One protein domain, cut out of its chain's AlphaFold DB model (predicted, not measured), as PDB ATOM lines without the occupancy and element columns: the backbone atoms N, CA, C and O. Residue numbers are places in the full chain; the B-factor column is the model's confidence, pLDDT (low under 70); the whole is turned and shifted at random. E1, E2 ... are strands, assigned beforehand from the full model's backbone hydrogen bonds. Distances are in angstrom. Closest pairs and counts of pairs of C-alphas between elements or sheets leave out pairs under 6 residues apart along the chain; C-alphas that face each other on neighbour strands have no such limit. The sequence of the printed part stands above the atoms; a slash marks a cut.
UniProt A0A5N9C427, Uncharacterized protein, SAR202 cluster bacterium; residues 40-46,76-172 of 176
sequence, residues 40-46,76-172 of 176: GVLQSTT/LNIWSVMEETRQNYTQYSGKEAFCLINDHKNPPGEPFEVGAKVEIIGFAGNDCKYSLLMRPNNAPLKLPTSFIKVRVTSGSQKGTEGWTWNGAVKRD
ATOM      1  N   GLY A  40     256.843 298.508 358.684       96.62
ATOM      2  CA  GLY A  40     257.187 299.341 359.819       96.62
ATOM      3  C   GLY A  40     257.846 300.637 359.392       96.62
ATOM      4  O   GLY A  40     257.877 300.992 358.208       96.62
ATOM      5  N   VAL A  41     258.398 301.330 360.378       97.50
ATOM      6  CA  VAL A  41     259.055 302.623 360.205       97.50
ATOM      7  C   VAL A  41     260.476 302.548 360.743       97.50
ATOM      8  O   VAL A  41     260.712 302.049 361.845       97.50
ATOM      9  N   LEU A  42     261.426 303.049 359.958       97.88
ATOM     10  CA  LEU A  42     262.817 303.144 360.366       97.88
ATOM     11  C   LEU A  42     262.977 304.146 361.507       97.88
ATOM     12  O   LEU A  42     262.486 305.273 361.441       97.88
ATOM     13  N   GLN A  43     263.699 303.744 362.544       97.50
ATOM     14  CA  GLN A  43     263.936 304.540 363.738       97.50
ATOM     15  C   GLN A  43     265.370 304.408 364.238       97.50
ATOM     16  O   GLN A  43     266.119 303.500 363.870       97.50
ATOM     17  N   SER A  44     265.750 305.333 365.118       96.94
ATOM     18  CA  SER A  44     266.970 305.167 365.901       96.94
ATOM     19  C   SER A  44     266.809 304.023 366.892       96.94
ATOM     20  O   SER A  44     265.731 303.823 367.443       96.94
ATOM     21  N   THR A  45     267.892 303.298 367.144       95.81
ATOM     22  CA  THR A  45     267.890 302.208 368.117       95.81
ATOM     23  C   THR A  45     269.205 302.156 368.883       95.81
ATOM     24  O   THR A  45     270.245 302.655 368.429       95.81
ATOM     25  N   THR A  46     269.146 301.573 370.070       95.50
ATOM     26  CA  THR A  46     270.294 301.256 370.915       95.50
ATOM     27  C   THR A  46     270.322 299.756 371.157       95.50
ATOM     28  O   THR A  46     269.301 299.077 371.130       95.50
ATOM     29  N   LEU A  76     272.815 304.147 361.771       96.56
ATOM     30  CA  LEU A  76     271.524 304.117 361.088       96.56
ATOM     31  C   LEU A  76     271.724 303.861 359.597       96.56
ATOM     32  O   LEU A  76     271.486 304.746 358.789       96.56
ATOM     33  N   ASN A  77     272.226 302.679 359.245       97.81
ATOM     34  CA  ASN A  77     272.570 302.345 357.868       97.81
ATOM     35  C   ASN A  77     271.753 301.155 357.342       97.81
ATOM     36  O   ASN A  77     271.258 300.320 358.106       97.81
ATOM     37  N   ILE A  78     271.656 301.083 356.016       97.94
ATOM     38  CA  ILE A  78     271.207 299.928 355.244       97.94
ATOM     39  C   ILE A  78     272.420 299.391 354.481       97.94
ATOM     40  O   ILE A  78     273.017 300.094 353.665       97.94
ATOM     41  N   TRP A  79     272.802 298.145 354.747       98.00
ATOM     42  CA  TRP A  79     273.908 297.479 354.057       98.00
ATOM     43  C   TRP A  79     273.385 296.569 352.955       98.00
ATOM     44  O   TRP A  79     272.505 295.742 353.182       98.00
ATOM     45  N   SER A  80     273.964 296.655 351.763       97.00
ATOM     46  CA  SER A  80     273.604 295.758 350.659       97.00
ATOM     47  C   SER A  80     274.030 294.307 350.914       97.00
ATOM     48  O   SER A  80     273.399 293.379 350.405       97.00
ATOM     49  N   VAL A  81     275.067 294.103 351.735       96.44
ATOM     50  CA  VAL A  81     275.656 292.794 352.037       96.44
ATOM     51  C   VAL A  81     275.729 292.578 353.546       96.44
ATOM     52  O   VAL A  81     276.238 293.418 354.282       96.44
ATOM     53  N   MET A  82     275.256 291.413 353.980       95.88
ATOM     54  CA  MET A  82     275.479 290.843 355.305       95.88
ATOM     55  C   MET A  82     275.896 289.388 355.099       95.88
ATOM     56  O   MET A  82     275.282 288.677 354.301       95.88
ATOM     57  N   GLU A  83     276.962 288.968 355.775       94.88
ATOM     58  CA  GLU A  83     277.499 287.612 355.679       94.88
ATOM     59  C   GLU A  83     277.218 286.839 356.966       94.88
ATOM     60  O   GLU A  83     277.548 287.293 358.060       94.88
ATOM     61  N   GLU A  84     276.683 285.628 356.854       93.69
ATOM     62  CA  GLU A  84     276.593 284.729 358.002       93.69
ATOM     63  C   GLU A  84     277.897 283.950 358.150       93.69
ATOM     64  O   GLU A  84     278.343 283.252 357.238       93.69
ATOM     65  N   THR A  85     278.538 284.077 359.308       92.25
ATOM     66  CA  THR A  85     279.871 283.514 359.548       92.25
ATOM     67  C   THR A  85     279.928 282.772 360.869       92.25
ATOM     68  O   THR A  85     279.138 283.020 361.778       92.25
ATOM     69  N   ARG A  86     280.895 281.857 360.999       91.62
ATOM     70  CA  ARG A  86     281.196 281.187 362.267       91.62
ATOM     71  C   ARG A  86     282.674 281.345 362.610       91.62
ATOM     72  O   ARG A  86     283.525 280.680 362.017       91.62
ATOM     73  N   GLN A  87     282.986 282.226 363.555       89.00
ATOM     74  CA  GLN A  87     284.359 282.652 363.850       89.00
ATOM     75  C   GLN A  87     284.589 282.908 365.341       89.00
ATOM     76  O   GLN A  87     283.650 282.980 366.126       89.00
ATOM     77  N   ASN A  88     285.857 283.003 365.737       88.38
ATOM     78  CA  ASN A  88     286.234 283.378 367.096       88.38
ATOM     79  C   ASN A  88     286.222 284.908 367.209       88.38
ATOM     80  O   ASN A  88     286.894 285.566 366.417       88.38
ATOM     81  N   TYR A  89     285.511 285.469 368.190       85.00
ATOM     82  CA  TYR A  89     285.627 286.898 368.511       85.00
ATOM     83  C   TYR A  89     286.832 287.179 369.411       85.00
ATOM     84  O   TYR A  89     287.596 288.110 369.174       85.00
ATOM     85  N   THR A  90     287.042 286.321 370.410       81.81
ATOM     86  CA  THR A  90     288.247 286.320 371.243       81.81
ATOM     87  C   THR A  90     288.988 285.001 371.078       81.81
ATOM     88  O   THR A  90     288.414 283.991 370.671       81.81
ATOM     89  N   GLN A  91     290.261 284.975 371.459       75.81
ATOM     90  CA  GLN A  91     291.054 283.743 371.462       75.81
ATOM     91  C   GLN A  91     290.528 282.664 372.435       75.81
ATOM     92  O   GLN A  91     290.926 281.508 372.318       75.81
ATOM     93  N   TYR A  92     289.623 283.012 373.362       73.38
ATOM     94  CA  TYR A  92     289.145 282.122 374.430       73.38
ATOM     95  C   TYR A  92     287.660 281.726 374.316       73.38
ATOM     96  O   TYR A  92     287.235 280.763 374.952       73.38
ATOM     97  N   SER A  93     286.852 282.429 373.513       71.12
ATOM     98  CA  SER A  93     285.390 282.228 373.453       71.12
ATOM     99  C   SER A  93     284.956 281.016 372.616       71.12
ATOM    100  O   SER A  93     283.836 280.525 372.767       71.12
ATOM    101  N   GLY A  94     285.841 280.486 371.767       82.62
ATOM    102  CA  GLY A  94     285.481 279.502 370.745       82.62
ATOM    103  C   GLY A  94     284.677 280.126 369.596       82.62
ATOM    104  O   GLY A  94     284.434 281.336 369.574       82.62
ATOM    105  N   LYS A  95     284.306 279.294 368.610       87.94
ATOM    106  CA  LYS A  95     283.632 279.760 367.390       87.94
ATOM    107  C   LYS A  95     282.152 280.033 367.652       87.94
ATOM    108  O   LYS A  95     281.408 279.113 367.992       87.94
ATOM    109  N   GLU A  96     281.731 281.259 367.377       87.38
ATOM    110  CA  GLU A  96     280.359 281.753 367.510       87.38
ATOM    111  C   GLU A  96     279.792 282.113 366.134       87.38
ATOM    112  O   GLU A  96     280.546 282.404 365.203       87.38
ATOM    113  N   ALA A  97     278.466 282.053 365.993       90.62
ATOM    114  CA  ALA A  97     277.781 282.503 364.786       90.62
ATOM    115  C   ALA A  97     277.610 284.030 364.816       90.62
ATOM    116  O   ALA A  97     277.188 284.577 365.836       90.62
ATOM    117  N   PHE A  98     277.919 284.692 363.702       93.19
ATOM    118  CA  PHE A  98     277.787 286.137 363.537       93.19
ATOM    119  C   PHE A  98     277.076 286.497 362.243       93.19
ATOM    120  O   PHE A  98     277.383 285.929 361.193       93.19
ATOM    121  N   CYS A  99     276.244 287.533 362.315       94.94
ATOM    122  CA  CYS A  99     275.866 288.321 361.150       94.94
ATOM    123  C   CYS A  99     276.912 289.425 360.985       94.94
ATOM    124  O   CYS A  99     277.018 290.345 361.802       94.94
ATOM    125  N   LEU A 100     277.750 289.279 359.968       95.62
ATOM    126  CA  LEU A 100     278.925 290.100 359.740       95.62
ATOM    127  C   LEU A 100     278.616 291.209 358.738       95.62
ATOM    128  O   LEU A 100     278.272 290.953 357.585       95.62
ATOM    129  N   ILE A 101     278.843 292.442 359.177       97.44
ATOM    130  CA  ILE A 101     279.015 293.602 358.310       97.44
ATOM    131  C   ILE A 101     280.507 293.900 358.221       97.44
ATOM    132  O   ILE A 101     281.159 294.177 359.233       97.44
ATOM    133  N   ASN A 102     281.051 293.843 357.007       96.75
ATOM    134  CA  ASN A 102     282.466 294.076 356.751       96.75
ATOM    135  C   ASN A 102     282.675 295.203 355.738       96.75
ATOM    136  O   ASN A 102     282.887 294.953 354.550       96.75
ATOM    137  N   ASP A 103     282.686 296.439 356.236       95.25
ATOM    138  CA  ASP A 103     282.869 297.653 355.432       95.25
ATOM    139  C   ASP A 103     284.316 297.795 354.897       95.25
ATOM    140  O   ASP A 103     284.622 298.733 354.165       95.25
ATOM    141  N   HIS A 104     285.241 296.887 355.253       93.38
ATOM    142  CA  HIS A 104     286.563 296.818 354.609       93.38
ATOM    143  C   HIS A 104     286.534 296.070 353.274       93.38
ATOM    144  O   HIS A 104     287.411 296.284 352.439       93.38
ATOM    145  N   LYS A 105     285.590 295.137 353.110       95.00
ATOM    146  CA  LYS A 105     285.486 294.265 351.929       95.00
ATOM    147  C   LYS A 105     284.302 294.621 351.042       95.00
ATOM    148  O   LYS A 105     284.379 294.440 349.833       95.00
ATOM    149  N   ASN A 106     283.228 295.108 351.653       95.88
ATOM    150  CA  ASN A 106     281.981 295.452 350.995       95.88
ATOM    151  C   ASN A 106     281.766 296.973 351.043       95.88
ATOM    152  O   ASN A 106     282.339 297.638 351.912       95.88
ATOM    153  N   PRO A 107     280.953 297.542 350.131       94.00
ATOM    154  CA  PRO A 107     280.569 298.944 350.209       94.00
ATOM    155  C   PRO A 107     279.991 299.280 351.592       94.00
ATOM    156  O   PRO A 107     279.218 298.478 352.129       94.00
ATOM    157  N   PRO A 108     280.338 300.444 352.168       94.62
ATOM    158  CA  PRO A 108     279.777 300.856 353.443       94.62
ATOM    159  C   PRO A 108     278.260 301.010 353.324       94.62
ATOM    160  O   PRO A 108     277.740 301.360 352.263       94.62
ATOM    161  N   GLY A 109     277.553 300.767 354.426       95.25
ATOM    162  CA  GLY A 109     276.104 300.938 354.460       95.25
ATOM    163  C   GLY A 109     275.686 302.384 354.190       95.25
ATOM    164  O   GLY A 109     276.338 303.326 354.649       95.25
ATOM    165  N   GLU A 110     274.577 302.548 353.479       96.31
ATOM    166  CA  GLU A 110     273.974 303.847 353.189       96.31
ATOM    167  C   GLU A 110     273.168 304.317 354.410       96.31
ATOM    168  O   GLU A 110     272.341 303.548 354.904       96.31
ATOM    169  N   PRO A 111     273.378 305.540 354.931       97.06
ATOM    170  CA  PRO A 111     272.574 306.061 356.032       97.06
ATOM    171  C   PRO A 111     271.093 306.124 355.656       97.06
ATOM    172  O   PRO A 111     270.779 306.589 354.565       97.06
ATOM    173  N   PHE A 112     270.189 305.707 356.539       97.00
ATOM    174  CA  PHE A 112     268.753 305.787 356.303       97.00
ATOM    175  C   PHE A 112     268.093 306.990 356.980       97.00
ATOM    176  O   PHE A 112     268.532 307.473 358.027       97.00
ATOM    177  N   GLU A 113     266.978 307.434 356.408       95.12
ATOM    178  CA  GLU A 113     266.115 308.463 356.985       95.12
ATOM    179  C   GLU A 113     265.186 307.881 358.069       95.12
ATOM    180  O   GLU A 113     264.376 306.984 357.816       95.12
ATOM    181  N   VAL A 114     265.282 308.401 359.298       96.81
ATOM    182  CA  VAL A 114     264.325 308.078 360.370       96.81
ATOM    183  C   VAL A 114     262.931 308.550 359.958       96.81
ATOM    184  O   VAL A 114     262.759 309.684 359.524       96.81
ATOM    185  N   GLY A 115     261.928 307.690 360.117       97.12
ATOM    186  CA  GLY A 115     260.558 307.942 359.671       97.12
ATOM    187  C   GLY A 115     260.224 307.335 358.305       97.12
ATOM    188  O   GLY A 115     259.047 307.266 357.946       97.12
ATOM    189  N   ALA A 116     261.213 306.844 357.548       97.94
ATOM    190  CA  ALA A 116     260.948 306.157 356.291       97.94
ATOM    191  C   ALA A 116     260.244 304.809 356.529       97.94
ATOM    192  O   ALA A 116     260.640 304.014 357.384       97.94
ATOM    193  N   LYS A 117     259.188 304.545 355.756       98.06
ATOM    194  CA  LYS A 117     258.445 303.285 355.786       98.06
ATOM    195  C   LYS A 117     259.229 302.189 355.086       98.06
ATOM    196  O   LYS A 117     259.866 302.428 354.057       98.06
ATOM    197  N   VAL A 118     259.124 300.978 355.611       98.44
ATOM    198  CA  VAL A 118     259.793 299.794 355.074       98.44
ATOM    199  C   VAL A 118     258.856 298.600 355.002       98.44
ATOM    200  O   VAL A 118     257.899 298.493 355.765       98.44
ATOM    201  N   GLU A 119     259.168 297.691 354.086       97.81
ATOM    202  CA  GLU A 119     258.703 296.309 354.080       97.81
ATOM    203  C   GLU A 119     259.849 295.407 354.564       97.81
ATOM    204  O   GLU A 119     260.976 295.524 354.079       97.81
ATOM    205  N   ILE A 120     259.586 294.505 355.505       96.75
ATOM    206  CA  ILE A 120     260.520 293.468 355.942       96.75
ATOM    207  C   ILE A 120     260.426 292.311 354.945       96.75
ATOM    208  O   ILE A 120     259.417 291.610 354.871       96.75
ATOM    209  N   ILE A 121     261.497 292.111 354.183       96.12
ATOM    210  CA  ILE A 121     261.574 291.148 353.075       96.12
ATOM    211  C   ILE A 121     262.464 289.940 353.391       96.12
ATOM    212  O   ILE A 121     262.613 289.047 352.559       96.12
ATOM    213  N   GLY A 122     263.071 289.896 354.576       93.06
ATOM    214  CA  GLY A 122     263.869 288.754 354.999       93.06
ATOM    215  C   GLY A 122     264.412 288.880 356.415       93.06
ATOM    216  O   GLY A 122     264.500 289.967 356.982       93.06
ATOM    217  N   PHE A 123     264.815 287.739 356.953       90.69
ATOM    218  CA  PHE A 123     265.491 287.599 358.237       90.69
ATOM    219  C   PHE A 123     266.805 286.853 358.001       90.69
ATOM    220  O   PHE A 123     266.927 286.121 357.014       90.69
ATOM    221  N   ALA A 124     267.793 287.050 358.872       86.25
ATOM    222  CA  ALA A 124     268.995 286.223 358.849       86.25
ATOM    223  C   ALA A 124     268.606 284.756 359.113       86.25
ATOM    224  O   ALA A 124     267.845 284.472 360.037       86.25
ATOM    225  N   GLY A 125     269.092 283.831 358.288       72.88
ATOM    226  CA  GLY A 125     268.683 282.427 358.293       72.88
ATOM    227  C   GLY A 125     269.119 281.661 359.540       72.88
ATOM    228  O   GLY A 125     268.415 280.752 359.967       72.88
ATOM    229  N   ASN A 126     270.244 282.039 360.150       66.56
ATOM    230  CA  ASN A 126     270.755 281.401 361.369       66.56
ATOM    231  C   ASN A 126     270.389 282.133 362.668       66.56
ATOM    232  O   ASN A 126     270.979 281.821 363.702       66.56
ATOM    233  N   ASP A 127     269.486 283.121 362.602       65.19
ATOM    234  CA  ASP A 127     269.137 284.020 363.712       65.19
ATOM    235  C   ASP A 127     270.377 284.412 364.525       65.19
ATOM    236  O   ASP A 127     270.531 284.073 365.700       65.19
ATOM    237  N   CYS A 128     271.354 284.998 363.820       75.56
ATOM    238  CA  CYS A 128     272.674 285.290 364.358       75.56
ATOM    239  C   CYS A 128     272.559 285.915 365.751       75.56
ATOM    240  O   CYS A 128     272.201 287.087 365.873       75.56
ATOM    241  N   LYS A 129     272.921 285.148 366.788       82.38
ATOM    242  CA  LYS A 129     272.838 285.614 368.181       82.38
ATOM    243  C   LYS A 129     273.589 286.936 368.379       82.38
ATOM    244  O   LYS A 129     273.213 287.751 369.216       82.38
ATOM    245  N   TYR A 130     274.649 287.138 367.595       90.00
ATOM    246  CA  TYR A 130     275.423 288.364 367.591       90.00
ATOM    247  C   TYR A 130     275.626 288.908 366.179       90.00
ATOM    248  O   TYR A 130     275.821 288.170 365.210       90.00
ATOM    249  N   SER A 131     275.716 290.226 366.105       93.81
ATOM    250  CA  SER A 131     276.237 290.957 364.962       93.81
ATOM    251  C   SER A 131     277.697 291.321 365.196       93.81
ATOM    252  O   SER A 131     278.080 291.699 366.305       93.81
ATOM    253  N   LEU A 132     278.512 291.234 364.146       94.50
ATOM    254  CA  LEU A 132     279.886 291.728 364.148       94.50
ATOM    255  C   LEU A 132     280.017 292.838 363.111       94.50
ATOM    256  O   LEU A 132     279.808 292.613 361.923       94.50
ATOM    257  N   LEU A 133     280.379 294.034 363.564       95.38
ATOM    258  CA  LEU A 133     280.597 295.192 362.707       95.38
ATOM    259  C   LEU A 133     282.099 295.474 362.591       95.38
ATOM    260  O   LEU A 133     282.750 295.843 363.571       95.38
ATOM    261  N   MET A 134     282.648 295.316 361.386       95.44
ATOM    262  CA  MET A 134     284.039 295.628 361.051       95.44
ATOM    263  C   MET A 134     284.080 296.876 360.171       95.44
ATOM    264  O   MET A 134     283.665 296.832 359.013       95.44
ATOM    265  N   ARG A 135     284.582 297.988 360.721       93.56
ATOM    266  CA  ARG A 135     284.682 299.272 360.015       93.56
ATOM    267  C   ARG A 135     286.128 299.745 359.900       93.56
ATOM    268  O   ARG A 135     286.878 299.600 360.869       93.56
ATOM    269  N   PRO A 136     286.489 300.422 358.794       92.00
ATOM    270  CA  PRO A 136     287.772 301.103 358.667       92.00
ATOM    271  C   PRO A 136     288.109 301.941 359.903       92.00
ATOM    272  O   PRO A 136     287.260 302.662 360.430       92.00
ATOM    273  N   ASN A 137     289.356 301.833 360.369       92.00
ATOM    274  CA  ASN A 137     289.909 302.572 361.513       92.00
ATOM    275  C   ASN A 137     289.212 302.340 362.869       92.00
ATOM    276  O   ASN A 137     289.462 303.083 363.814       92.00
ATOM    277  N   ASN A 138     288.349 301.327 362.988       89.88
ATOM    278  CA  ASN A 138     287.668 300.974 364.232       89.88
ATOM    279  C   ASN A 138     287.975 299.521 364.614       89.88
ATOM    280  O   ASN A 138     288.148 298.661 363.752       89.88
ATOM    281  N   ALA A 139     288.004 299.234 365.916       90.50
ATOM    282  CA  ALA A 139     288.055 297.854 366.387       90.50
ATOM    283  C   ALA A 139     286.745 297.114 366.032       90.50
ATOM    284  O   ALA A 139     285.680 297.743 366.043       90.50
ATOM    285  N   PRO A 140     286.789 295.795 365.753       91.56
ATOM    286  CA  PRO A 140     285.587 295.002 365.518       91.56
ATOM    287  C   PRO A 140     284.611 295.074 366.696       91.56
ATOM    288  O   PRO A 140     284.965 294.782 367.843       91.56
ATOM    289  N   LEU A 141     283.362 295.431 366.404       91.81
ATOM    290  CA  LEU A 141     282.320 295.630 367.405       91.81
ATOM    291  C   LEU A 141     281.333 294.459 367.383       91.81
ATOM    292  O   LEU A 141     280.569 294.315 366.430       91.81
ATOM    293  N   LYS A 142     281.350 293.638 368.439       92.38
ATOM    294  CA  LYS A 142     280.354 292.586 368.692       92.38
ATOM    295  C   LYS A 142     279.136 293.188 369.397       92.38
ATOM    296  O   LYS A 142     279.298 293.920 370.371       92.38
ATOM    297  N   LEU A 143     277.931 292.879 368.916       92.56
ATOM    298  CA  LEU A 143     276.658 293.371 369.455       92.56
ATOM    299  C   LEU A 143     275.640 292.224 369.589       92.56
ATOM    300  O   LEU A 143     275.493 291.460 368.636       92.56
ATOM    301  N   PRO A 144     274.906 292.105 370.712       90.75
ATOM    302  CA  PRO A 144     273.839 291.117 370.902       90.75
ATOM    303  C   PRO A 144     272.531 291.574 370.236       90.75
ATOM    304  O   PRO A 144     271.536 291.865 370.890       90.75
ATOM    305  N   THR A 145     272.546 291.703 368.914       91.44
ATOM    306  CA  THR A 145     271.372 292.044 368.099       91.44
ATOM    307  C   THR A 145     271.448 291.298 366.777       91.44
ATOM    308  O   THR A 145     272.542 290.971 366.325       91.44
ATOM    309  N   SER A 146     270.304 291.100 366.126       91.81
ATOM    310  CA  SER A 146     270.207 290.537 364.781       91.81
ATOM    311  C   SER A 146     269.984 291.618 363.713       91.81
ATOM    312  O   SER A 146     269.757 292.799 364.020       91.81
ATOM    313  N   PHE A 147     270.063 291.202 362.447       94.38
ATOM    314  CA  PHE A 147     269.706 292.004 361.277       94.38
ATOM    315  C   PHE A 147     268.422 291.489 360.630       94.38
ATOM    316  O   PHE A 147     268.134 290.292 360.625       94.38
ATOM    317  N   ILE A 148     267.701 292.408 360.001       94.94
ATOM    318  CA  ILE A 148     266.567 292.130 359.125       94.94
ATOM    319  C   ILE A 148     266.822 292.752 357.761       94.94
ATOM    320  O   ILE A 148     267.474 293.792 357.654       94.94
ATOM    321  N   LYS A 149     266.312 292.110 356.712       96.75
ATOM    322  CA  LYS A 149     266.358 292.650 355.358       96.75
ATOM    323  C   LYS A 149     265.091 293.446 355.097       96.75
ATOM    324  O   LYS A 149     263.985 292.936 355.274       96.75
ATOM    325  N   VAL A 150     265.261 294.680 354.652       97.88
ATOM    326  CA  VAL A 150     264.180 295.629 354.408       97.88
ATOM    327  C   VAL A 150     264.213 296.148 352.978       97.88
ATOM    328  O   VAL A 150     265.269 296.200 352.346       97.88
ATOM    329  N   ARG A 151     263.045 296.565 352.493       98.25
ATOM    330  CA  ARG A 151     262.856 297.406 351.314       98.25
ATOM    331  C   ARG A 151     262.220 298.715 351.753       98.25
ATOM    332  O   ARG A 151     261.147 298.701 352.348       98.25
ATOM    333  N   VAL A 152     262.837 299.843 351.434       98.06
ATOM    334  CA  VAL A 152     262.278 301.169 351.727       98.06
ATOM    335  C   VAL A 152     261.129 301.470 350.764       98.06
ATOM    336  O   VAL A 152     261.272 301.362 349.545       98.06
ATOM    337  N   THR A 153     259.971 301.858 351.295       97.94
ATOM    338  CA  THR A 153     258.732 302.060 350.525       97.94
ATOM    339  C   THR A 153     258.298 303.525 350.430       97.94
ATOM    340  O   THR A 153     257.435 303.852 349.608       97.94
ATOM    341  N   SER A 154     258.924 304.431 351.190       97.50
ATOM    342  CA  SER A 154     258.647 305.874 351.170       97.50
ATOM    343  C   SER A 154     259.913 306.729 351.260       97.50
ATOM    344  O   SER A 154     260.971 306.240 351.636       97.50
ATOM    345  N   GLY A 155     259.775 308.032 351.007       93.94
ATOM    346  CA  GLY A 155     260.868 308.994 351.158       93.94
ATOM    347  C   GLY A 155     261.856 308.980 349.992       93.94
ATOM    348  O   GLY A 155     261.578 308.429 348.923       93.94
ATOM    349  N   SER A 156     263.001 309.623 350.208       93.56
ATOM    350  CA  SER A 156     264.046 309.819 349.195       93.56
ATOM    351  C   SER A 156     264.753 308.520 348.788       93.56
ATOM    352  O   SER A 156     265.187 308.390 347.647       93.56
ATOM    353  N   GLN A 157     264.792 307.535 349.688       94.75
ATOM    354  CA  GLN A 157     265.456 306.239 349.500       94.75
ATOM    355  C   GLN A 157     264.491 305.125 349.071       94.75
ATOM    356  O   GLN A 157     264.777 303.940 349.231       94.75
ATOM    357  N   LYS A 158     263.304 305.473 348.560       97.12
ATOM    358  CA  LYS A 158     262.315 304.484 348.114       97.12
ATOM    359  C   LYS A 158     262.914 303.543 347.063       97.12
ATOM    360  O   LYS A 158     263.446 303.985 346.050       97.12
ATOM    361  N   GLY A 159     262.732 302.243 347.272       96.44
ATOM    362  CA  GLY A 159     263.273 301.184 346.420       96.44
ATOM    363  C   GLY A 159     264.625 300.644 346.887       96.44
ATOM    364  O   GLY A 159     265.019 299.580 346.417       96.44
ATOM    365  N   THR A 160     265.303 301.305 347.832       97.44
ATOM    366  CA  THR A 160     266.529 300.780 348.437       97.44
ATOM    367  C   THR A 160     266.228 299.507 349.222       97.44
ATOM    368  O   THR A 160     265.296 299.458 350.031       97.44
ATOM    369  N   GLU A 161     267.034 298.475 348.990       97.75
ATOM    370  CA  GLU A 161     266.968 297.198 349.694       97.75
ATOM    371  C   GLU A 161     268.286 296.897 350.394       97.75
ATOM    372  O   GLU A 161     269.365 297.100 349.838       97.75
ATOM    373  N   GLY A 162     268.201 296.325 351.589       97.62
ATOM    374  CA  GLY A 162     269.380 295.854 352.297       97.62
ATOM    375  C   GLY A 162     269.083 295.440 353.727       97.62
ATOM    376  O   GLY A 162     267.932 295.323 354.137       97.62
ATOM    377  N   TRP A 163     270.142 295.180 354.473       97.50
ATOM    378  CA  TRP A 163     270.109 294.734 355.853       97.50
ATOM    379  C   TRP A 163     270.204 295.926 356.795       97.50
ATOM    380  O   TRP A 163     271.012 296.823 356.577       97.50
ATOM    381  N   THR A 164     269.407 295.927 357.857       97.12
ATOM    382  CA  THR A 164     269.514 296.892 358.956       97.12
ATOM    383  C   THR A 164     269.212 296.218 360.292       97.12
ATOM    384  O   THR A 164     268.827 295.048 360.335       97.12
ATOM    385  N   TRP A 165     269.452 296.920 361.395       95.56
ATOM    386  CA  TRP A 165     269.280 296.369 362.738       95.56
ATOM    387  C   TRP A 165     267.825 295.987 362.987       95.56
ATOM    388  O   TRP A 165     266.920 296.756 362.674       95.56
ATOM    389  N   ASN A 166     267.594 294.838 363.622       93.62
ATOM    390  CA  ASN A 166     266.243 294.404 363.972       93.62
ATOM    391  C   ASN A 166     265.478 295.460 364.796       93.62
ATOM    392  O   ASN A 166     264.326 295.758 364.503       93.62
ATOM    393  N   GLY A 167     266.146 296.084 365.773       94.00
ATOM    394  CA  GLY A 167     265.566 297.154 366.595       94.00
ATOM    395  C   GLY A 167     265.394 298.504 365.884       94.00
ATOM    396  O   GLY A 167     264.768 299.405 366.439       94.00
ATOM    397  N   ALA A 168     265.938 298.670 364.671       96.56
ATOM    398  CA  ALA A 168     265.811 299.904 363.893       96.56
ATOM    399  C   ALA A 168     264.500 299.984 363.101       96.56
ATOM    400  O   ALA A 168     264.261 300.990 362.442       96.56
ATOM    401  N   VAL A 169     263.639 298.963 363.164       96.44
ATOM    402  CA  VAL A 169     262.303 298.991 362.558       96.44
ATOM    403  C   VAL A 169     261.262 298.880 363.661       96.44
ATOM    404  O   VAL A 169     261.129 297.825 364.275       96.44
ATOM    405  N   LYS A 170     260.507 299.960 363.887       96.00
ATOM    406  CA  LYS A 170     259.274 299.914 364.684       96.00
ATOM    407  C   LYS A 170     258.213 299.243 363.824       96.00
ATOM    408  O   LYS A 170     257.845 299.814 362.794       96.00
ATOM    409  N   ARG A 171     257.781 298.028 364.171       95.31
ATOM    410  CA  ARG A 171     256.781 297.328 363.352       95.31
ATOM    411  C   ARG A 171     255.419 297.943 363.588       95.31
ATOM    412  O   ARG A 171     255.097 298.372 364.695       95.31
ATOM    413  N   ASP A 172     254.605 297.962 362.543       92.00
ATOM    414  CA  ASP A 172     253.215 298.369 362.706       92.00
ATOM    415  C   ASP A 172     252.555 297.448 363.752       92.00
ATOM    416  O   ASP A 172     252.867 296.260 363.811       92.00
TER     417      ASP A 172
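Overview. This is residues 40 to 46 and 76 to 172 of the 176 residues of an uncharacterized protein of SAR202 cluster bacterium (UniProt A0A5N9C427). Two strongly twisted sheets stand end to end: a five-stranded one curled like part of a barrel, open between E8 and E9, and a four-stranded one whose E2-E3 hairpin reaches toward one end of the long axis. A long link, residues 103 to 116, runs between them. The 104 printed residues hold nine named strands, E1 to E9, and no named helix; the class is all strand, with 46 residues in strands, under half. The orders are E8, E7, E4, E1, E9, antiparallel, and E2, E3, E5, E6, mixed. The whole is compact, radius of gyration of the C-alphas 13.8 A, but elongated, spanning 45 by 27 by 21 A.

Along the chain. E1 is residues 40 to 42, from C-alpha 40 at (257.187, 299.341, 359.819). E2 is 83 to 88, 15.0 A long. E3, 95 to 102, 17.9 A, bends by 72 degrees at residue 99. E4 is 117 to 123, 17.4 A; E5, 130 to 134; E6, 141 to 143; E7, 147 to 152, 15.2 A; E8, 161 to 165. E9, 169 to 171, ends at (256.781, 297.328, 363.352).

Arrangement. E1 is antiparallel to E9, with N 41 and O 170 2.9 A apart. E4 is staggered: residues 117 to 118 pair with E1 and 118 to 123 with E7, where N 119 and O 151 are 2.8 A apart. In the hairpin E2 and E3, N 85 and O 98 are 2.9 A apart. E3 and E5 are parallel, with N 101 to O 132 at 2.9 A. The closest C-alphas of E3 and E7 are Cys 99 and Phe 147, 7.2 A apart.

Size, cuts and confidence. The C-alphas of Tyr 92 and Gly 155, the farthest apart, are 45.4 A apart. Residues 47 to 75 are not printed; C-alphas 46 and 76 are 10.3 A apart. Residues 126 to 127 are under pLDDT 70.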